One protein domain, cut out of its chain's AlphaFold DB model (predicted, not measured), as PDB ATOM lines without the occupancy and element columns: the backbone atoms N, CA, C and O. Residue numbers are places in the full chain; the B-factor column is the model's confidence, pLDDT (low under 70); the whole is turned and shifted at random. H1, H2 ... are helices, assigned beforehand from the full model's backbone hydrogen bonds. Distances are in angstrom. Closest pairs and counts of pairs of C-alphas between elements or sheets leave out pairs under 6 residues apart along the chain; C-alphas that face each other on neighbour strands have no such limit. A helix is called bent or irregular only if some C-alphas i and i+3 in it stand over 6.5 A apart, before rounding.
ATOM      1  N   PHE A   5     -18.067  38.129 -34.789       76.62
ATOM      2  CA  PHE A   5     -17.345  38.866 -33.738       76.62
ATOM      3  C   PHE A   5     -16.672  37.932 -32.732       76.62
ATOM      4  O   PHE A   5     -15.612  38.247 -32.192       76.62
ATOM      5  N   LEU A   6     -17.315  36.798 -32.452       72.06
ATOM      6  CA  LEU A   6     -16.812  35.796 -31.517       72.06
ATOM      7  C   LEU A   6     -15.654  35.015 -32.130       72.06
ATOM      8  O   LEU A   6     -14.652  34.793 -31.455       72.06
ATOM      9  N   ASP A   7     -15.770  34.659 -33.407       74.81
ATOM     10  CA  ASP A   7     -14.723  33.964 -34.148       74.81
ATOM     11  C   ASP A   7     -13.472  34.843 -34.264       74.81
ATOM     12  O   ASP A   7     -12.367  34.357 -34.058       74.81
ATOM     13  N   GLU A   8     -13.625  36.153 -34.486       75.88
ATOM     14  CA  GLU A   8     -12.512  37.111 -34.480       75.88
ATOM     15  C   GLU A   8     -11.831  37.185 -33.098       75.88
ATOM     16  O   GLU A   8     -10.608  37.105 -33.005       75.88
ATOM     17  N   TYR A   9     -12.622  37.233 -32.020       74.00
ATOM     18  CA  TYR A   9     -12.140  37.326 -30.635       74.00
ATOM     19  C   TYR A   9     -11.450  36.046 -30.117       74.00
ATOM     20  O   TYR A   9     -10.528  36.125 -29.300       74.00
ATOM     21  N   PHE A  10     -11.900  34.866 -30.558       70.81
ATOM     22  CA  PHE A  10     -11.356  33.562 -30.148       70.81
ATOM     23  C   PHE A  10     -10.445  32.901 -31.187       70.81
ATOM     24  O   PHE A  10      -9.929  31.813 -30.910       70.81
ATOM     25  N   SER A  11     -10.250  33.519 -32.355       63.50
ATOM     26  CA  SER A  11      -9.351  33.008 -33.395       63.50
ATOM     27  C   SER A  11      -7.957  32.758 -32.824       63.50
ATOM     28  O   SER A  11      -7.551  33.420 -31.878       63.50
ATOM     29  N   ALA A  12      -7.236  31.766 -33.353       57.59
ATOM     30  CA  ALA A  12      -5.844  31.516 -33.000       57.59
ATOM     31  C   ALA A  12      -4.918  32.044 -34.106       57.59
ATOM     32  O   ALA A  12      -5.155  31.749 -35.275       57.59
ATOM     33  N   GLU A  13      -3.850  32.776 -33.769       55.78
ATOM     34  CA  GLU A  13      -2.838  33.170 -34.752       55.78
ATOM     35  C   GLU A  13      -1.854  32.018 -34.982       55.78
ATOM     36  O   GLU A  13      -1.150  31.564 -34.074       55.78
ATOM     37  N   TYR A  14      -1.795  31.534 -36.224       44.91
ATOM     38  CA  TYR A  14      -0.832  30.522 -36.642       44.91
ATOM     39  C   TYR A  14       0.461  31.201 -37.107       44.91
ATOM     40  O   TYR A  14       0.526  31.754 -38.208       44.91
ATOM     41  N   ILE A  15       1.511  31.163 -36.283       50.50
ATOM     42  CA  ILE A  15       2.818  31.710 -36.660       50.50
ATOM     43  C   ILE A  15       3.521  30.703 -37.575       50.50
ATOM     44  O   ILE A  15       4.029  29.672 -37.128       50.50
ATOM     45  N   ARG A  16       3.559  31.016 -38.877       45.91
ATOM     46  CA  ARG A  16       4.160  30.169 -39.926       45.91
ATOM     47  C   ARG A  16       5.629  29.807 -39.673       45.91
ATOM     48  O   ARG A  16       6.079  28.792 -40.181       45.91
ATOM     49  N   SER A  17       6.369  30.605 -38.903       47.62
ATOM     50  CA  SER A  17       7.804  30.401 -38.665       47.62
ATOM     51  C   SER A  17       8.143  29.469 -37.499       47.62
ATOM     52  O   SER A  17       9.295  29.064 -37.391       47.62
ATOM     53  N   SER A  18       7.189  29.110 -36.629       53.72
ATOM     54  CA  SER A  18       7.487  28.290 -35.442       53.72
ATOM     55  C   SER A  18       6.603  27.055 -35.271       53.72
ATOM     56  O   SER A  18       6.779  26.350 -34.281       53.72
ATOM     57  N   HIS A  19       5.622  26.818 -36.158       53.41
ATOM     58  CA  HIS A  19       4.562  25.796 -36.007       53.41
ATOM     59  C   HIS A  19       3.844  25.802 -34.641       53.41
ATOM     60  O   HIS A  19       3.049  24.916 -34.331       53.41
ATOM     61  N   ALA A  20       4.086  26.824 -33.820       51.44
ATOM     62  CA  ALA A  20       3.528  26.960 -32.494       51.44
ATOM     63  C   ALA A  20       2.248  27.777 -32.620       51.44
ATOM     64  O   ALA A  20       2.273  28.935 -33.039       51.44
ATOM     65  N   VAL A  21       1.127  27.175 -32.231       54.03
ATOM     66  CA  VAL A  21      -0.125  27.905 -32.049       54.03
ATOM     67  C   VAL A  21       0.065  28.813 -30.837       54.03
ATOM     68  O   VAL A  21      -0.059  28.375 -29.691       54.03
ATOM     69  N   ARG A  22       0.403  30.085 -31.067       54.09
ATOM     70  CA  ARG A  22       0.285  31.086 -30.009       54.09
ATOM     71  C   ARG A  22      -1.195  31.403 -29.888       54.09
ATOM     72  O   ARG A  22      -1.822  31.820 -30.854       54.09
ATOM     73  N   LYS A  23      -1.766  31.195 -28.699       55.12
ATOM     74  CA  LYS A  23      -3.077  31.769 -28.383       55.12
ATOM     75  C   LYS A  23      -2.913  33.285 -28.535       55.12
ATOM     76  O   LYS A  23      -2.121  33.847 -27.775       55.12
ATOM     77  N   PRO A  24      -3.558  33.937 -29.513       56.34
ATOM     78  CA  PRO A  24      -3.443  35.370 -29.659       56.34
ATOM     79  C   PRO A  24      -4.024  36.007 -28.408       56.34
ATOM     80  O   PRO A  24      -4.832  35.411 -27.681       56.34
ATOM     81  N   ALA A  25      -3.558  37.216 -28.121       61.34
ATOM     82  CA  ALA A  25      -4.145  38.000 -27.058       61.34
ATOM     83  C   ALA A  25      -5.635  38.156 -27.382       61.34
ATOM     84  O   ALA A  25      -5.984  38.650 -28.449       61.34
ATOM     85  N   ARG A  26      -6.503  37.682 -26.484       72.69
ATOM     86  CA  ARG A  26      -7.955  37.810 -26.625       72.69
ATOM     87  C   ARG A  26      -8.286  39.296 -26.723       72.69
ATOM     88  O   ARG A  26      -8.189  40.011 -25.728       72.69
ATOM     89  N   GLN A  27      -8.581  39.763 -27.928       78.88
ATOM     90  CA  GLN A  27      -8.770  41.171 -28.260       78.88
ATOM     91  C   GLN A  27      -9.966  41.304 -29.198       78.88
ATOM     92  O   GLN A  27     -10.260  40.409 -29.987       78.88
ATOM     93  N   PHE A  28     -10.677  42.427 -29.108       82.06
ATOM     94  CA  PHE A  28     -11.692  42.757 -30.105       82.06
ATOM     95  C   PHE A  28     -10.985  43.068 -31.420       82.06
ATOM     96  O   PHE A  28     -10.159  43.975 -31.458       82.06
ATOM     97  N   GLY A  29     -11.296  42.338 -32.483       84.12
ATOM     98  CA  GLY A  29     -10.740  42.662 -33.788       84.12
ATOM     99  C   GLY A  29     -11.525  43.774 -34.508       84.12
ATOM    100  O   GLY A  29     -12.381  44.455 -33.920       84.12
ATOM    101  N   PRO A  30     -11.242  43.978 -35.804       86.38
ATOM    102  CA  PRO A  30     -11.743  45.117 -36.562       86.38
ATOM    103  C   PRO A  30     -13.269  45.147 -36.696       86.38
ATOM    104  O   PRO A  30     -13.853  46.233 -36.611       86.38
ATOM    105  N   LYS A  31     -13.948  44.002 -36.866       86.31
ATOM    106  CA  LYS A  31     -15.414  43.995 -36.996       86.31
ATOM    107  C   LYS A  31     -16.070  44.402 -35.683       86.31
ATOM    108  O   LYS A  31     -16.992  45.225 -35.672       86.31
ATOM    109  N   ALA A  32     -15.582  43.854 -34.571       86.31
ATOM    110  CA  ALA A  32     -16.097  44.175 -33.245       86.31
ATOM    111  C   ALA A  32     -15.874  45.656 -32.907       86.31
ATOM    112  O   ALA A  32     -16.804  46.333 -32.457       86.31
ATOM    113  N   ILE A  33     -14.682  46.185 -33.198       89.94
ATOM    114  CA  ILE A  33     -14.347  47.600 -32.999       89.94
ATOM    115  C   ILE A  33     -15.231  48.506 -33.863       89.94
ATOM    116  O   ILE A  33     -15.779  49.483 -33.350       89.94
ATOM    117  N   ALA A  34     -15.441  48.177 -35.141       90.56
ATOM    118  CA  ALA A  34     -16.309  48.957 -36.025       90.56
ATOM    119  C   ALA A  34     -17.752  49.031 -35.495       90.56
ATOM    120  O   ALA A  34     -18.365  50.103 -35.485       90.56
ATOM    121  N   PHE A  35     -18.281  47.917 -34.979       91.50
ATOM    122  CA  PHE A  35     -19.610  47.893 -34.369       91.50
ATOM    123  C   PHE A  35     -19.684  48.721 -33.073       91.50
ATOM    124  O   PHE A  35     -20.662  49.448 -32.852       91.50
ATOM    125  N   ILE A  36     -18.655  48.652 -32.221       92.12
ATOM    126  CA  ILE A  36     -18.556  49.485 -31.012       92.12
ATOM    127  C   ILE A  36     -18.533  50.968 -31.405       92.12
ATOM    128  O   ILE A  36     -19.326  51.747 -30.870       92.12
ATOM    129  N   ARG A  37     -17.708  51.348 -32.390       93.81
ATOM    130  CA  ARG A  37     -17.625  52.719 -32.919       93.81
ATOM    131  C   ARG A  37     -18.977  53.210 -33.427       93.81
ATOM    132  O   ARG A  37     -19.387  54.314 -33.083       93.81
ATOM    133  N   GLN A  38     -19.722  52.379 -34.157       94.75
ATOM    134  CA  GLN A  38     -21.073  52.718 -34.617       94.75
ATOM    135  C   GLN A  38     -22.040  52.971 -33.446       94.75
ATOM    136  O   GLN A  38     -22.826  53.924 -33.468       94.75
ATOM    137  N   CYS A  39     -21.986  52.136 -32.405       92.81
ATOM    138  CA  CYS A  39     -22.804  52.321 -31.205       92.81
ATOM    139  C   CYS A  39     -22.452  53.622 -30.470       92.81
ATOM    140  O   CYS A  39     -23.357  54.331 -30.017       92.81
ATOM    141  N   ILE A  40     -21.159  53.939 -30.379       93.38
ATOM    142  CA  ILE A  40     -20.656  55.174 -29.773       93.38
ATOM    143  C   ILE A  40     -21.091  56.380 -30.591       93.38
ATOM    144  O   ILE A  40     -21.706  57.266 -30.016       93.38
ATOM    145  N   ALA A  41     -20.897  56.391 -31.911       91.88
ATOM    146  CA  ALA A  41     -21.313  57.493 -32.782       91.88
ATOM    147  C   ALA A  41     -22.803  57.830 -32.605       91.88
ATOM    148  O   ALA A  41     -23.178  58.984 -32.385       91.88
ATOM    149  N   LYS A  42     -23.660  56.798 -32.586       91.31
ATOM    150  CA  LYS A  42     -25.104  56.956 -32.365       91.31
ATOM    151  C   LYS A  42     -25.436  57.557 -30.995       91.31
ATOM    152  O   LYS A  42     -26.430  58.271 -30.863       91.31
ATOM    153  N   ARG A  43     -24.667  57.227 -29.953       88.81
ATOM    154  CA  ARG A  43     -24.888  57.753 -28.596       88.81
ATOM    155  C   ARG A  43     -24.252  59.110 -28.366       88.81
ATOM    156  O   ARG A  43     -24.883  59.919 -27.691       88.81
ATOM    157  N   TYR A  44     -23.098  59.359 -28.961       88.75
ATOM    158  CA  TYR A  44     -22.404  60.633 -28.951       88.75
ATOM    159  C   TYR A  44     -23.309  61.730 -29.517       88.75
ATOM    160  O   TYR A  44     -23.602  62.681 -28.805       88.75
ATOM    161  N   GLY A  45     -23.910  61.528 -30.698       84.94
ATOM    162  CA  GLY A  45     -24.840  62.508 -31.279       84.94
ATOM    163  C   GLY A  45     -26.029  62.873 -30.375       84.94
ATOM    164  O   GLY A  45     -26.475  64.010 -30.383       84.94
ATOM    165  N   LYS A  46     -26.514  61.941 -29.538       83.06
ATOM    166  CA  LYS A  46     -27.624  62.189 -28.595       83.06
ATOM    167  C   LYS A  46     -27.207  62.817 -27.266       83.06
ATOM    168  O   LYS A  46     -28.069  63.293 -26.539       83.06
ATOM    169  N   ASN A  47     -25.938  62.698 -26.887       80.06
ATOM    170  CA  ASN A  47     -25.450  63.120 -25.574       80.06
ATOM    171  C   ASN A  47     -24.364  64.191 -25.670       80.06
ATOM    172  O   ASN A  47     -23.830  64.541 -24.629       80.06
ATOM    173  N   ARG A  48     -24.042  64.700 -26.865       82.62
ATOM    174  CA  ARG A  48     -22.943  65.645 -27.101       82.62
ATOM    175  C   ARG A  48     -22.978  66.832 -26.138       82.62
ATOM    176  O   ARG A  48     -21.990  67.097 -25.478       82.62
ATOM    177  N   GLU A  49     -24.142  67.453 -25.985       78.31
ATOM    178  CA  GLU A  49     -24.368  68.597 -25.083       78.31
ATOM    179  C   GLU A  49     -24.256  68.246 -23.588       78.31
ATOM    180  O   GLU A  49     -24.163  69.125 -22.742       78.31
ATOM    181  N   ARG A  50     -24.290  66.953 -23.247       76.31
ATOM    182  CA  ARG A  50     -24.234  66.434 -21.869       76.31
ATOM    183  C   ARG A  50     -22.865  65.863 -21.507       76.31
ATOM    184  O   ARG A  50     -22.690  65.372 -20.392       76.31
ATOM    185  N   ILE A  51     -21.927  65.838 -22.452       78.94
ATOM    186  CA  ILE A  51     -20.536  65.480 -22.182       78.94
ATOM    187  C   ILE A  51     -19.882  66.731 -21.583       78.94
ATOM    188  O   ILE A  51     -20.070  67.818 -22.128       78.94
ATOM    189  N   PRO A  52     -19.165  66.618 -20.454       78.81
ATOM    190  CA  PRO A  52     -18.506  67.773 -19.861       78.81
ATOM    191  C   PRO A  52     -17.439  68.345 -20.803       78.81
ATOM    192  O   PRO A  52     -16.925  67.648 -21.679       78.81
ATOM    193  N   ALA A  53     -17.112  69.627 -20.630       80.50
ATOM    194  CA  ALA A  53     -16.201  70.346 -21.522       80.50
ATOM    195  C   ALA A  53     -14.773  69.759 -21.551       80.50
ATOM    196  O   ALA A  53     -14.095  69.862 -22.567       80.50
ATOM    197  N   ASP A  54     -14.339  69.110 -20.469       81.62
ATOM    198  CA  ASP A  54     -13.069  68.379 -20.348       81.62
ATOM    199  C   ASP A  54     -13.153  66.915 -20.829       81.62
ATOM    200  O   ASP A  54     -12.162  66.185 -20.807       81.62
ATOM    201  N   GLY A  55     -14.338  66.471 -21.254       83.25
ATOM    202  CA  GLY A  55     -14.591  65.132 -21.766       83.25
ATOM    203  C   GLY A  55     -14.203  64.943 -23.239       83.25
ATOM    204  O   GLY A  55     -13.736  65.872 -23.897       83.25
ATOM    205  N   PRO A  56     -14.425  63.733 -23.785       87.88
ATOM    206  CA  PRO A  56     -14.071  63.403 -25.162       87.88
ATOM    207  C   PRO A  56     -14.909  64.205 -26.167       87.88
ATOM    208  O   PRO A  56     -16.144  64.141 -26.168       87.88
ATOM    209  N   GLN A  57     -14.230  64.924 -27.061       88.31
ATOM    210  CA  GLN A  57     -14.827  65.870 -28.010       88.31
ATOM    211  C   GLN A  57     -15.085  65.266 -29.392       88.31
ATOM    212  O   GLN A  57     -15.702  65.902 -30.245       88.31
ATOM    213  N   SER A  58     -14.677  64.020 -29.615       93.56
ATOM    214  CA  SER A  58     -14.920  63.304 -30.862       93.56
ATOM    215  C   SER A  58     -15.410  61.875 -30.621       93.56
ATOM    216  O   SER A  58     -15.276  61.304 -29.536       93.56
ATOM    217  N   VAL A  59     -15.993  61.272 -31.663       93.12
ATOM    218  CA  VAL A  59     -16.395  59.854 -31.646       93.12
ATOM    219  C   VAL A  59     -15.186  58.946 -31.414       93.12
ATOM    220  O   VAL A  59     -15.314  57.927 -30.736       93.12
ATOM    221  N   ASP A  60     -14.024  59.323 -31.943       92.56
ATOM    222  CA  ASP A  60     -12.801  58.527 -31.852       92.56
ATOM    223  C   ASP A  60     -12.147  58.647 -30.475       92.56
ATOM    224  O   ASP A  60     -11.751  57.634 -29.900       92.56
ATOM    225  N   GLU A  61     -12.147  59.837 -29.872       91.88
ATOM    226  CA  GLU A  61     -11.785  59.999 -28.459       91.88
ATOM    227  C   GLU A  61     -12.728  59.211 -27.545       91.88
ATOM    228  O   GLU A  61     -12.269  58.486 -26.660       91.88
ATOM    229  N   CYS A  62     -14.040  59.270 -27.808       91.25
ATOM    230  CA  CYS A  62     -15.021  58.474 -27.075       91.25
ATOM    231  C   CYS A  62     -14.749  56.970 -27.204       91.25
ATOM    232  O   CYS A  62     -14.888  56.236 -26.228       91.25
ATOM    233  N   LEU A  63     -14.381  56.498 -28.398       93.56
ATOM    234  CA  LEU A  63     -14.039  55.097 -28.639       93.56
ATOM    235  C   LEU A  63     -12.793  54.682 -27.859       93.56
ATOM    236  O   LEU A  63     -12.830  53.662 -27.170       93.56
ATOM    237  N   ASN A  64     -11.724  55.472 -27.933       92.69
ATOM    238  CA  ASN A  64     -10.467  55.184 -27.246       92.69
ATOM    239  C   ASN A  64     -10.668  55.122 -25.729       92.69
ATOM    240  O   ASN A  64     -10.257  54.155 -25.084       92.69
ATOM    241  N   GLN A  65     -11.377  56.103 -25.169       92.62
ATOM    242  CA  GLN A  65     -11.658  56.149 -23.738       92.62
ATOM    243  C   GLN A  65     -12.620  55.033 -23.306       92.62
ATOM    244  O   GLN A  65     -12.391  54.375 -22.292       92.62
ATOM    245  N   PHE A  66     -13.647  54.726 -24.106       94.06
ATOM    246  CA  PHE A  66     -14.535  53.593 -23.841       94.06
ATOM    247  C   PHE A  66     -13.774  52.262 -23.806       94.06
ATOM    248  O   PHE A  66     -14.013  51.439 -22.917       94.06
ATOM    249  N   LEU A  67     -12.868  52.028 -24.758       91.75
ATOM    250  CA  LEU A  67     -12.070  50.803 -24.807       91.75
ATOM    251  C   LEU A  67     -11.083  50.723 -23.638       91.75
ATOM    252  O   LEU A  67     -10.934  49.640 -23.071       91.75
ATOM    253  N   ALA A  68     -10.488  51.843 -23.219       90.06
ATOM    254  CA  ALA A  68      -9.649  51.898 -22.023       90.06
ATOM    255  C   ALA A  68     -10.444  51.550 -20.747       90.06
ATOM    256  O   ALA A  68     -10.029  50.689 -19.968       90.06
ATOM    257  N   ASP A  69     -11.631  52.137 -20.572       88.75
ATOM    258  CA  ASP A  69     -12.444  51.980 -19.359       88.75
ATOM    259  C   ASP A  69     -13.181  50.634 -19.285       88.75
ATOM    260  O   ASP A  69     -13.323  50.018 -18.222       88.75
ATOM    261  N   ARG A  70     -13.763  50.203 -20.410       89.19
ATOM    262  CA  ARG A  70     -14.712  49.077 -20.471       89.19
ATOM    263  C   ARG A  70     -14.161  47.863 -21.192       89.19
ATOM    264  O   ARG A  70     -14.621  46.759 -20.886       89.19
ATOM    265  N   GLY A  71     -13.171  48.031 -22.067       86.06
ATOM    266  CA  GLY A  71     -12.547  46.943 -22.821       86.06
ATOM    267  C   GLY A  71     -12.117  45.774 -21.930       86.06
ATOM    268  O   GLY A  71     -12.622  44.669 -22.134       86.06
ATOM    269  N   PRO A  72     -11.309  45.985 -20.871       87.00
ATOM    270  CA  PRO A  72     -10.859  44.902 -19.993       87.00
ATOM    271  C   PRO A  72     -12.001  44.120 -19.326       87.00
ATOM    272  O   PRO A  72     -11.947  42.895 -19.212       87.00
ATOM    273  N   SER A  73     -13.063  44.808 -18.894       85.50
ATOM    274  CA  SER A  73     -14.224  44.154 -18.279       85.50
ATOM    275  C   SER A  73     -15.064  43.391 -19.299       85.50
ATOM    276  O   SER A  73     -15.608  42.337 -18.959       85.50
ATOM    277  N   MET A  74     -15.205  43.926 -20.512       85.75
ATOM    278  CA  MET A  74     -15.919  43.248 -21.586       85.75
ATOM    279  C   MET A  74     -15.172  41.976 -21.983       85.75
ATOM    280  O   MET A  74     -15.789  40.917 -22.010       85.75
ATOM    281  N   MET A  75     -13.849  42.046 -22.155       83.75
ATOM    282  CA  MET A  75     -13.000  40.886 -22.456       83.75
ATOM    283  C   MET A  75     -13.118  39.793 -21.384       83.75
ATOM    284  O   MET A  75     -13.457  38.653 -21.692       83.75
ATOM    285  N   LYS A  76     -13.005  40.145 -20.094       82.62
ATOM    286  CA  LYS A  76     -13.217  39.187 -18.986       82.62
ATOM    287  C   LYS A  76     -14.589  38.509 -19.019       82.62
ATOM    288  O   LYS A  76     -14.719  37.366 -18.582       82.62
ATOM    289  N   LYS A  77     -15.633  39.209 -19.469       79.38
ATOM    290  CA  LYS A  77     -16.977  38.631 -19.572       79.38
ATOM    291  C   LYS A  77     -17.101  37.716 -20.788       79.38
ATOM    292  O   LYS A  77     -17.660  36.637 -20.641       79.38
ATOM    293  N   MET A  78     -16.530  38.099 -21.926       77.00
ATOM    294  CA  MET A  78     -16.456  37.251 -23.122       77.00
ATOM    295  C   MET A  78     -15.714  35.943 -22.829       77.00
ATOM    296  O   MET A  78     -16.190  34.865 -23.174       77.00
ATOM    297  N   ASP A  79     -14.622  36.020 -22.076       75.81
ATOM    298  CA  ASP A  79     -13.845  34.858 -21.647       75.81
ATOM    299  C   ASP A  79     -14.659  33.877 -20.796       75.81
ATOM    300  O   ASP A  79     -14.554  32.667 -20.978       75.81
ATOM    301  N   LYS A  80     -15.506  34.391 -19.894       72.44
ATOM    302  CA  LYS A  80     -16.408  33.570 -19.070       72.44
ATOM    303  C   LYS A  80     -17.539  32.940 -19.880       72.44
ATOM    304  O   LYS A  80     -17.955  31.831 -19.565       72.44
ATOM    305  N   LEU A  81     -18.029  33.634 -20.905       65.94
ATOM    306  CA  LEU A  81     -19.097  33.136 -21.777       65.94
ATOM    307  C   LEU A  81     -18.641  31.963 -22.651       65.94
ATOM    308  O   LEU A  81     -19.441  31.088 -22.949       65.94
ATOM    309  N   ASN A  82     -17.353  31.894 -22.988       63.00
ATOM    310  CA  ASN A  82     -16.784  30.740 -23.686       63.00
ATOM    311  C   ASN A  82     -16.578  29.518 -22.766       63.00
ATOM    312  O   ASN A  82     -16.508  28.391 -23.240       63.00
ATOM    313  N   MET A  83     -16.474  29.724 -21.447       53.84
ATOM    314  CA  MET A  83     -16.236  28.640 -20.480       53.84
ATOM    315  C   MET A  83     -17.518  28.008 -19.923       53.84
ATOM    316  O   MET A  83     -17.462  26.873 -19.459       53.84
ATOM    317  N   ASN A  84     -18.658  28.704 -19.989       51.50
ATOM    318  CA  ASN A  84     -19.953  28.172 -19.567       51.50
ATOM    319  C   ASN A  84     -20.835  27.884 -20.786       51.50
ATOM    320  O   ASN A  84     -21.177  28.774 -21.561       51.50
ATOM    321  N   THR A  85     -21.192  26.615 -20.923       51.69
ATOM    322  CA  THR A  85     -21.827  25.916 -22.046       51.69
ATOM    323  C   THR A  85     -23.279  26.338 -22.314       51.69
ATOM    324  O   THR A  85     -24.162  25.491 -22.386       51.69
ATOM    325  N   ASP A  86     -23.570  27.633 -22.450       51.00
ATOM    326  CA  ASP A  86     -24.924  28.106 -22.755       51.00
ATOM    327  C   ASP A  86     -25.010  28.575 -24.225       51.00
ATOM    328  O   ASP A  86     -24.590  29.689 -24.558       51.00
ATOM    329  N   PRO A  87     -25.500  27.730 -25.156       56.47
ATOM    330  CA  PRO A  87     -25.429  27.984 -26.598       56.47
ATOM    331  C   PRO A  87     -26.167  29.258 -27.037       56.47
ATOM    332  O   PRO A  87     -25.795  29.852 -28.043       56.47
ATOM    333  N   LYS A  88     -27.139  29.739 -26.248       53.91
ATOM    334  CA  LYS A  88     -27.893  30.979 -26.515       53.91
ATOM    335  C   LYS A  88     -27.082  32.264 -26.313       53.91
ATOM    336  O   LYS A  88     -27.474  33.319 -26.806       53.91
ATOM    337  N   VAL A  89     -25.973  32.209 -25.573       54.72
ATOM    338  CA  VAL A  89     -25.132  33.386 -25.275       54.72
ATOM    339  C   VAL A  89     -23.938  33.496 -26.238       54.72
ATOM    340  O   VAL A  89     -23.210  34.486 -26.236       54.72
ATOM    341  N   ASN A  90     -23.789  32.510 -27.122       62.25
ATOM    342  CA  ASN A  90     -22.679  32.338 -28.058       62.25
ATOM    343  C   ASN A  90     -22.985  32.831 -29.482       62.25
ATOM    344  O   ASN A  90     -22.352  32.399 -30.450       62.25
ATOM    345  N   GLU A  91     -23.940  33.750 -29.601       73.62
ATOM    346  CA  GLU A  91     -24.368  34.360 -30.856       73.62
ATOM    347  C   GLU A  91     -23.951  35.833 -30.939       73.62
ATOM    348  O   GLU A  91     -23.948  36.563 -29.939       73.62
ATOM    349  N   ASP A  92     -23.718  36.317 -32.159       78.81
ATOM    350  CA  ASP A  92     -23.437  37.733 -32.419       78.81
ATOM    351  C   ASP A  92     -24.551  38.662 -31.902       78.81
ATOM    352  O   ASP A  92     -24.293  39.808 -31.530       78.81
ATOM    353  N   ALA A  93     -25.798  38.185 -31.828       80.44
ATOM    354  CA  ALA A  93     -26.915  38.942 -31.264       80.44
ATOM    355  C   ALA A  93     -26.706  39.269 -29.774       80.44
ATOM    356  O   ALA A  93     -26.931  40.410 -29.349       80.44
ATOM    357  N   ALA A  94     -26.223  38.297 -28.993       78.38
ATOM    358  CA  ALA A  94     -25.917  38.474 -27.578       78.38
ATOM    359  C   ALA A  94     -24.745  39.447 -27.391       78.38
ATOM    360  O   ALA A  94     -24.845  40.380 -26.586       78.38
ATOM    361  N   PHE A  95     -23.689  39.310 -28.204       82.69
ATOM    362  CA  PHE A  95     -22.568  40.253 -28.230       82.69
ATOM    363  C   PHE A  95     -23.036  41.682 -28.531       82.69
ATOM    364  O   PHE A  95     -22.761  42.609 -27.765       82.69
ATOM    365  N   ARG A  96     -23.822  41.870 -29.598       86.81
ATOM    366  CA  ARG A  96     -24.348  43.187 -29.993       86.81
ATOM    367  C   ARG A  96     -25.208  43.815 -28.897       86.81
ATOM    368  O   ARG A  96     -25.087  45.013 -28.634       86.81
ATOM    369  N   SER A  97     -26.080  43.030 -28.265       84.94
ATOM    370  CA  SER A  97     -26.912  43.492 -27.147       84.94
ATOM    371  C   SER A  97     -26.055  43.934 -25.957       84.94
ATOM    372  O   SER A  97     -26.247  45.027 -25.416       84.94
ATOM    373  N   TYR A  98     -25.045  43.132 -25.613       86.56
ATOM    374  CA  TYR A  98     -24.118  43.428 -24.527       86.56
ATOM    375  C   TYR A  98     -23.306  44.705 -24.781       86.56
ATOM    376  O   TYR A  98     -23.291  45.593 -23.927       86.56
ATOM    377  N   VAL A  99     -22.720  44.859 -25.974       88.62
ATOM    378  CA  VAL A  99     -21.987  46.073 -26.376       88.62
ATOM    379  C   VAL A  99     -22.874  47.312 -26.257       88.62
ATOM    380  O   VAL A  99     -22.466  48.301 -25.648       88.62
ATOM    381  N   ARG A 100     -24.114  47.265 -26.765       90.19
ATOM    382  CA  ARG A 100     -25.055  48.395 -26.652       90.19
ATOM    383  C   ARG A 100     -25.332  48.756 -25.195       90.19
ATOM    384  O   ARG A 100     -25.354  49.941 -24.863       90.19
ATOM    385  N   ALA A 101     -25.544  47.766 -24.329       86.06
ATOM    386  CA  ALA A 101     -25.759  47.998 -22.904       86.06
ATOM    387  C   ALA A 101     -24.527  48.637 -22.239       86.06
ATOM    388  O   ALA A 101     -24.672  49.604 -21.488       86.06
ATOM    389  N   CYS A 102     -23.321  48.161 -22.567       88.56
ATOM    390  CA  CYS A 102     -22.062  48.724 -22.079       88.56
ATOM    391  C   CYS A 102     -21.858  50.175 -22.526       88.56
ATOM    392  O   CYS A 102     -21.583  51.026 -21.681       88.56
ATOM    393  N   VAL A 103     -22.044  50.475 -23.815       90.00
ATOM    394  CA  VAL A 103     -21.930  51.841 -24.354       90.00
ATOM    395  C   VAL A 103     -22.948  52.769 -23.687       90.00
ATOM    396  O   VAL A 103     -22.591  53.858 -23.241       90.00
ATOM    397  N   ASN A 104     -24.203  52.328 -23.531       87.44
ATOM    398  CA  ASN A 104     -25.230  53.111 -22.834       87.44
ATOM    399  C   ASN A 104     -24.829  53.419 -21.386       87.44
ATOM    400  O   ASN A 104     -24.927  54.565 -20.950       87.44
ATOM    401  N   GLY A 105     -24.385  52.403 -20.642       85.50
ATOM    402  CA  GLY A 105     -23.970  52.558 -19.250       85.50
ATOM    403  C   GLY A 105     -22.729  53.438 -19.093       85.50
ATOM    404  O   GLY A 105     -22.615  54.165 -18.109       85.50
ATOM    405  N   TRP A 106     -21.813  53.416 -20.062       92.44
ATOM    406  CA  TRP A 106     -20.633  54.279 -20.064       92.44
ATOM    407  C   TRP A 106     -20.995  55.754 -20.285       92.44
ATOM    408  O   TRP A 106     -20.645  56.577 -19.445       92.44
ATOM    409  N   PHE A 107     -21.810  56.079 -21.296       86.62
ATOM    410  CA  PHE A 107     -22.308  57.452 -21.488       86.62
ATOM    411  C   PHE A 107     -23.114  57.961 -20.285       86.62
ATOM    412  O   PHE A 107     -22.979  59.115 -19.886       86.62
ATOM    413  N   GLN A 108     -23.929  57.101 -19.666       83.19
ATOM    414  CA  GLN A 108     -24.626  57.458 -18.427       83.19
ATOM    415  C   GLN A 108     -23.654  57.786 -17.292       83.19
ATOM    416  O   GLN A 108     -23.960  58.648 -16.477       83.19
ATOM    417  N   ASN A 109     -22.517  57.099 -17.210       84.06
ATOM    418  CA  ASN A 109     -21.521  57.349 -16.176       84.06
ATOM    419  C   ASN A 109     -20.734  58.637 -16.421       84.06
ATOM    420  O   ASN A 109     -20.532  59.373 -15.461       84.06
ATOM    421  N   ILE A 110     -20.369  58.936 -17.671       83.44
ATOM    422  CA  ILE A 110     -19.776  60.234 -18.032       83.44
ATOM    423  C   ILE A 110     -20.727  61.360 -17.647       83.44
ATOM    424  O   ILE A 110     -20.340  62.276 -16.933       83.44
ATOM    425  N   ASN A 111     -21.999  61.244 -18.036       76.81
ATOM    426  CA  ASN A 111     -22.989  62.249 -17.681       76.81
ATOM    427  C   ASN A 111     -23.126  62.371 -16.153       76.81
ATOM    428  O   ASN A 111     -23.064  63.473 -15.634       76.81
ATOM    429  N   LYS A 112     -23.202  61.256 -15.407       73.56
ATOM    430  CA  LYS A 112     -23.236  61.257 -13.926       73.56
ATOM    431  C   LYS A 112     -22.036  61.938 -13.261       73.56
ATOM    432  O   LYS A 112     -22.161  62.321 -12.101       73.56
ATOM    433  N   ALA A 113     -20.896  62.041 -13.943       71.38
ATOM    434  CA  ALA A 113     -19.709  62.708 -13.422       71.38
ATOM    435  C   ALA A 113     -19.777  64.243 -13.547       71.38
ATOM    436  O   ALA A 113     -18.992  64.927 -12.896       71.38
ATOM    437  N   THR A 114     -20.720  64.786 -14.323       69.75
ATOM    438  CA  THR A 114     -20.930  66.237 -14.452       69.75
ATOM    439  C   THR A 114     -21.502  66.845 -13.168       69.75
ATOM    440  O   THR A 114     -22.279  66.196 -12.468       69.75
ATOM    441  N   GLU A 115     -21.176  68.108 -12.867       60.69
ATOM    442  CA  GLU A 115     -21.765  68.846 -11.733       60.69
ATOM    443  C   GLU A 115     -23.296  68.927 -11.823       60.69
ATOM    444  O   GLU A 115     -23.993  68.753 -10.823       60.69
ATOM    445  N   TYR A 116     -23.833  69.065 -13.039       58.91
ATOM    446  CA  TYR A 116     -25.270  68.997 -13.306       58.91
ATOM    447  C   TYR A 116     -25.873  67.659 -12.849       58.91
ATOM    448  O   TYR A 116     -26.838  67.623 -12.083       58.91
ATOM    449  N   ALA A 117     -25.282  66.531 -13.252       58.00
ATOM    450  CA  ALA A 117     -25.800  65.219 -12.881       58.00
ATOM    451  C   ALA A 117     -25.490  64.823 -11.429       58.00
ATOM    452  O   ALA A 117     -26.250  64.051 -10.840       58.00
ATOM    453  N   LYS A 118     -24.404  65.338 -10.838       62.97
ATOM    454  CA  LYS A 118     -24.124  65.213  -9.400       62.97
ATOM    455  C   LYS A 118     -25.170  65.957  -8.590       62.97
ATOM    456  O   LYS A 118     -25.685  65.375  -7.644       62.97
ATOM    457  N   THR A 119     -25.535  67.169  -8.998       51.34
ATOM    458  CA  THR A 119     -26.595  67.965  -8.370       51.34
ATOM    459  C   THR A 119     -27.945  67.256  -8.495       51.34
ATOM    460  O   THR A 119     -28.581  66.970  -7.483       51.34
ATOM    461  N   GLN A 120     -28.320  66.813  -9.700       54.44
ATOM    462  CA  GLN A 120     -29.514  65.981  -9.928       54.44
ATOM    463  C   GLN A 120     -29.496  64.689  -9.091       54.44
ATOM    464  O   GLN A 120     -30.498  64.292  -8.498       54.44
ATOM    465  N   GLY A 121     -28.346  64.020  -9.000       48.91
ATOM    466  CA  GLY A 121     -28.164  62.806  -8.209       48.91
ATOM    467  C   GLY A 121     -28.173  63.047  -6.698       48.91
ATOM    468  O   GLY A 121     -28.631  62.175  -5.960       48.91
ATOM    469  N   ALA A 122     -27.680  64.193  -6.232       49.94
ATOM    470  CA  ALA A 122     -27.697  64.613  -4.835       49.94
ATOM    471  C   ALA A 122     -29.124  64.936  -4.406       49.94
ATOM    472  O   ALA A 122     -29.570  64.392  -3.402       49.94
ATOM    473  N   ILE A 123     -29.863  65.680  -5.232       49.03
ATOM    474  CA  ILE A 123     -31.303  65.901  -5.073       49.03
ATOM    475  C   ILE A 123     -32.015  64.545  -5.012       49.03
ATOM    476  O   ILE A 123     -32.672  64.238  -4.023       49.03
ATOM    477  N   ARG A 124     -31.783  63.656  -5.988       51.50
ATOM    478  CA  ARG A 124     -32.385  62.312  -6.005       51.50
ATOM    479  C   ARG A 124     -32.072  61.493  -4.747       51.50
ATOM    480  O   ARG A 124     -32.962  60.861  -4.196       51.50
TER     481      ARG A 124
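What this domain is: This is residues 5 to 124 of the 333 residues of an uncharacterized protein of Bifidobacterium leontopitheci (UniProt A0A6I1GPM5). Two long helices, H2 and H4, run side by side the same way, with the first arm of the bent helix H3 packed across H2 and its second arm running back near H4. The short H1 sits where H2 and H4 begin, H5 turns off at the far end of H4, and the stretch between H1 and H2 folds back on itself, its tip, residues 15 to 20, sticking out. The 120 printed residues include five named helices, H1 to H5 in order, and no named strand; the class is all helix. The whole is loose, with a radius of gyration of the C-alphas of 17.4 A, and elongated, spanning 59 by 32 by 20 A.

Where its parts are: H1 is residues 5 to 10, beginning at C-alpha 5 (-17.345, 38.866, -33.738). H2, residues 30 to 50, is 28.7 A long and irregular: C-alphas 46 and 49 are 8.0 A apart, and it has a kink of 49 degrees near residue 44. H3, residues 59 to 83, was assigned as one helix by its hydrogen bonds but is bent, with C-alphas 69 and 72 7.3 A apart. Its arms are H3a, residues 59 to 69, 15.1 A, and H3b, residues 72 to 83, 17.1 A, at a steep tilt of 64 degrees. H4, residues 92 to 113, is 31.6 A long and begins at C-alpha 92 (-23.437, 37.733, -32.419). H5, residues 115 to 124, ends at C-alpha 124 (-32.385, 62.312, -6.005).

How they stand to each other: H4 is the hub. It touches H2, closest at the C-alphas of Arg 50 and Asn 111, 6.1 A, the same way at a shallow tilt of 33 degrees, only just short of steep. With residues 92 to 95 alone H4 touches H1, about perpendicular at 86 degrees; the closest C-alphas are those of Phe 5 and Asp 92, 6.3 A. H1 and H2 only just touch, with 3 pairs of C-alphas within 8 A. H2 touches H3a with residues 36 to 44 alone, closest at the C-alphas of Ala 41 and Val 59, 5.6 A. H3a is close to H4 but not clearly touching, the C-alphas of Phe 66 and Trp 106 being 7.2 A apart. H3b is near H1 and near H4. H4 and H5 touch only at the corner, and only just, with 3 pairs of C-alphas within 8 A. Every O i to N i+4 pair is within hydrogen-bond range in H1, H3a, H4 and H5, against 14 of 17 in H2 and 7 of 8 in H3b.

The domain as a whole: The C-alphas farthest apart are those of Ser 17 and Ile 123, 62.6 A. The printed part has no cut. The link from H1 to H2, 19 residues, is long; in it residues 13 to 14 pair antiparallel with residues 21 to 22. Residues 15 to 20 and 83 to 88 stand free. The mean pLDDT of the printed part is 75.8, and residues 11 to 25, 81 to 90 and 114 to 124 are under 70.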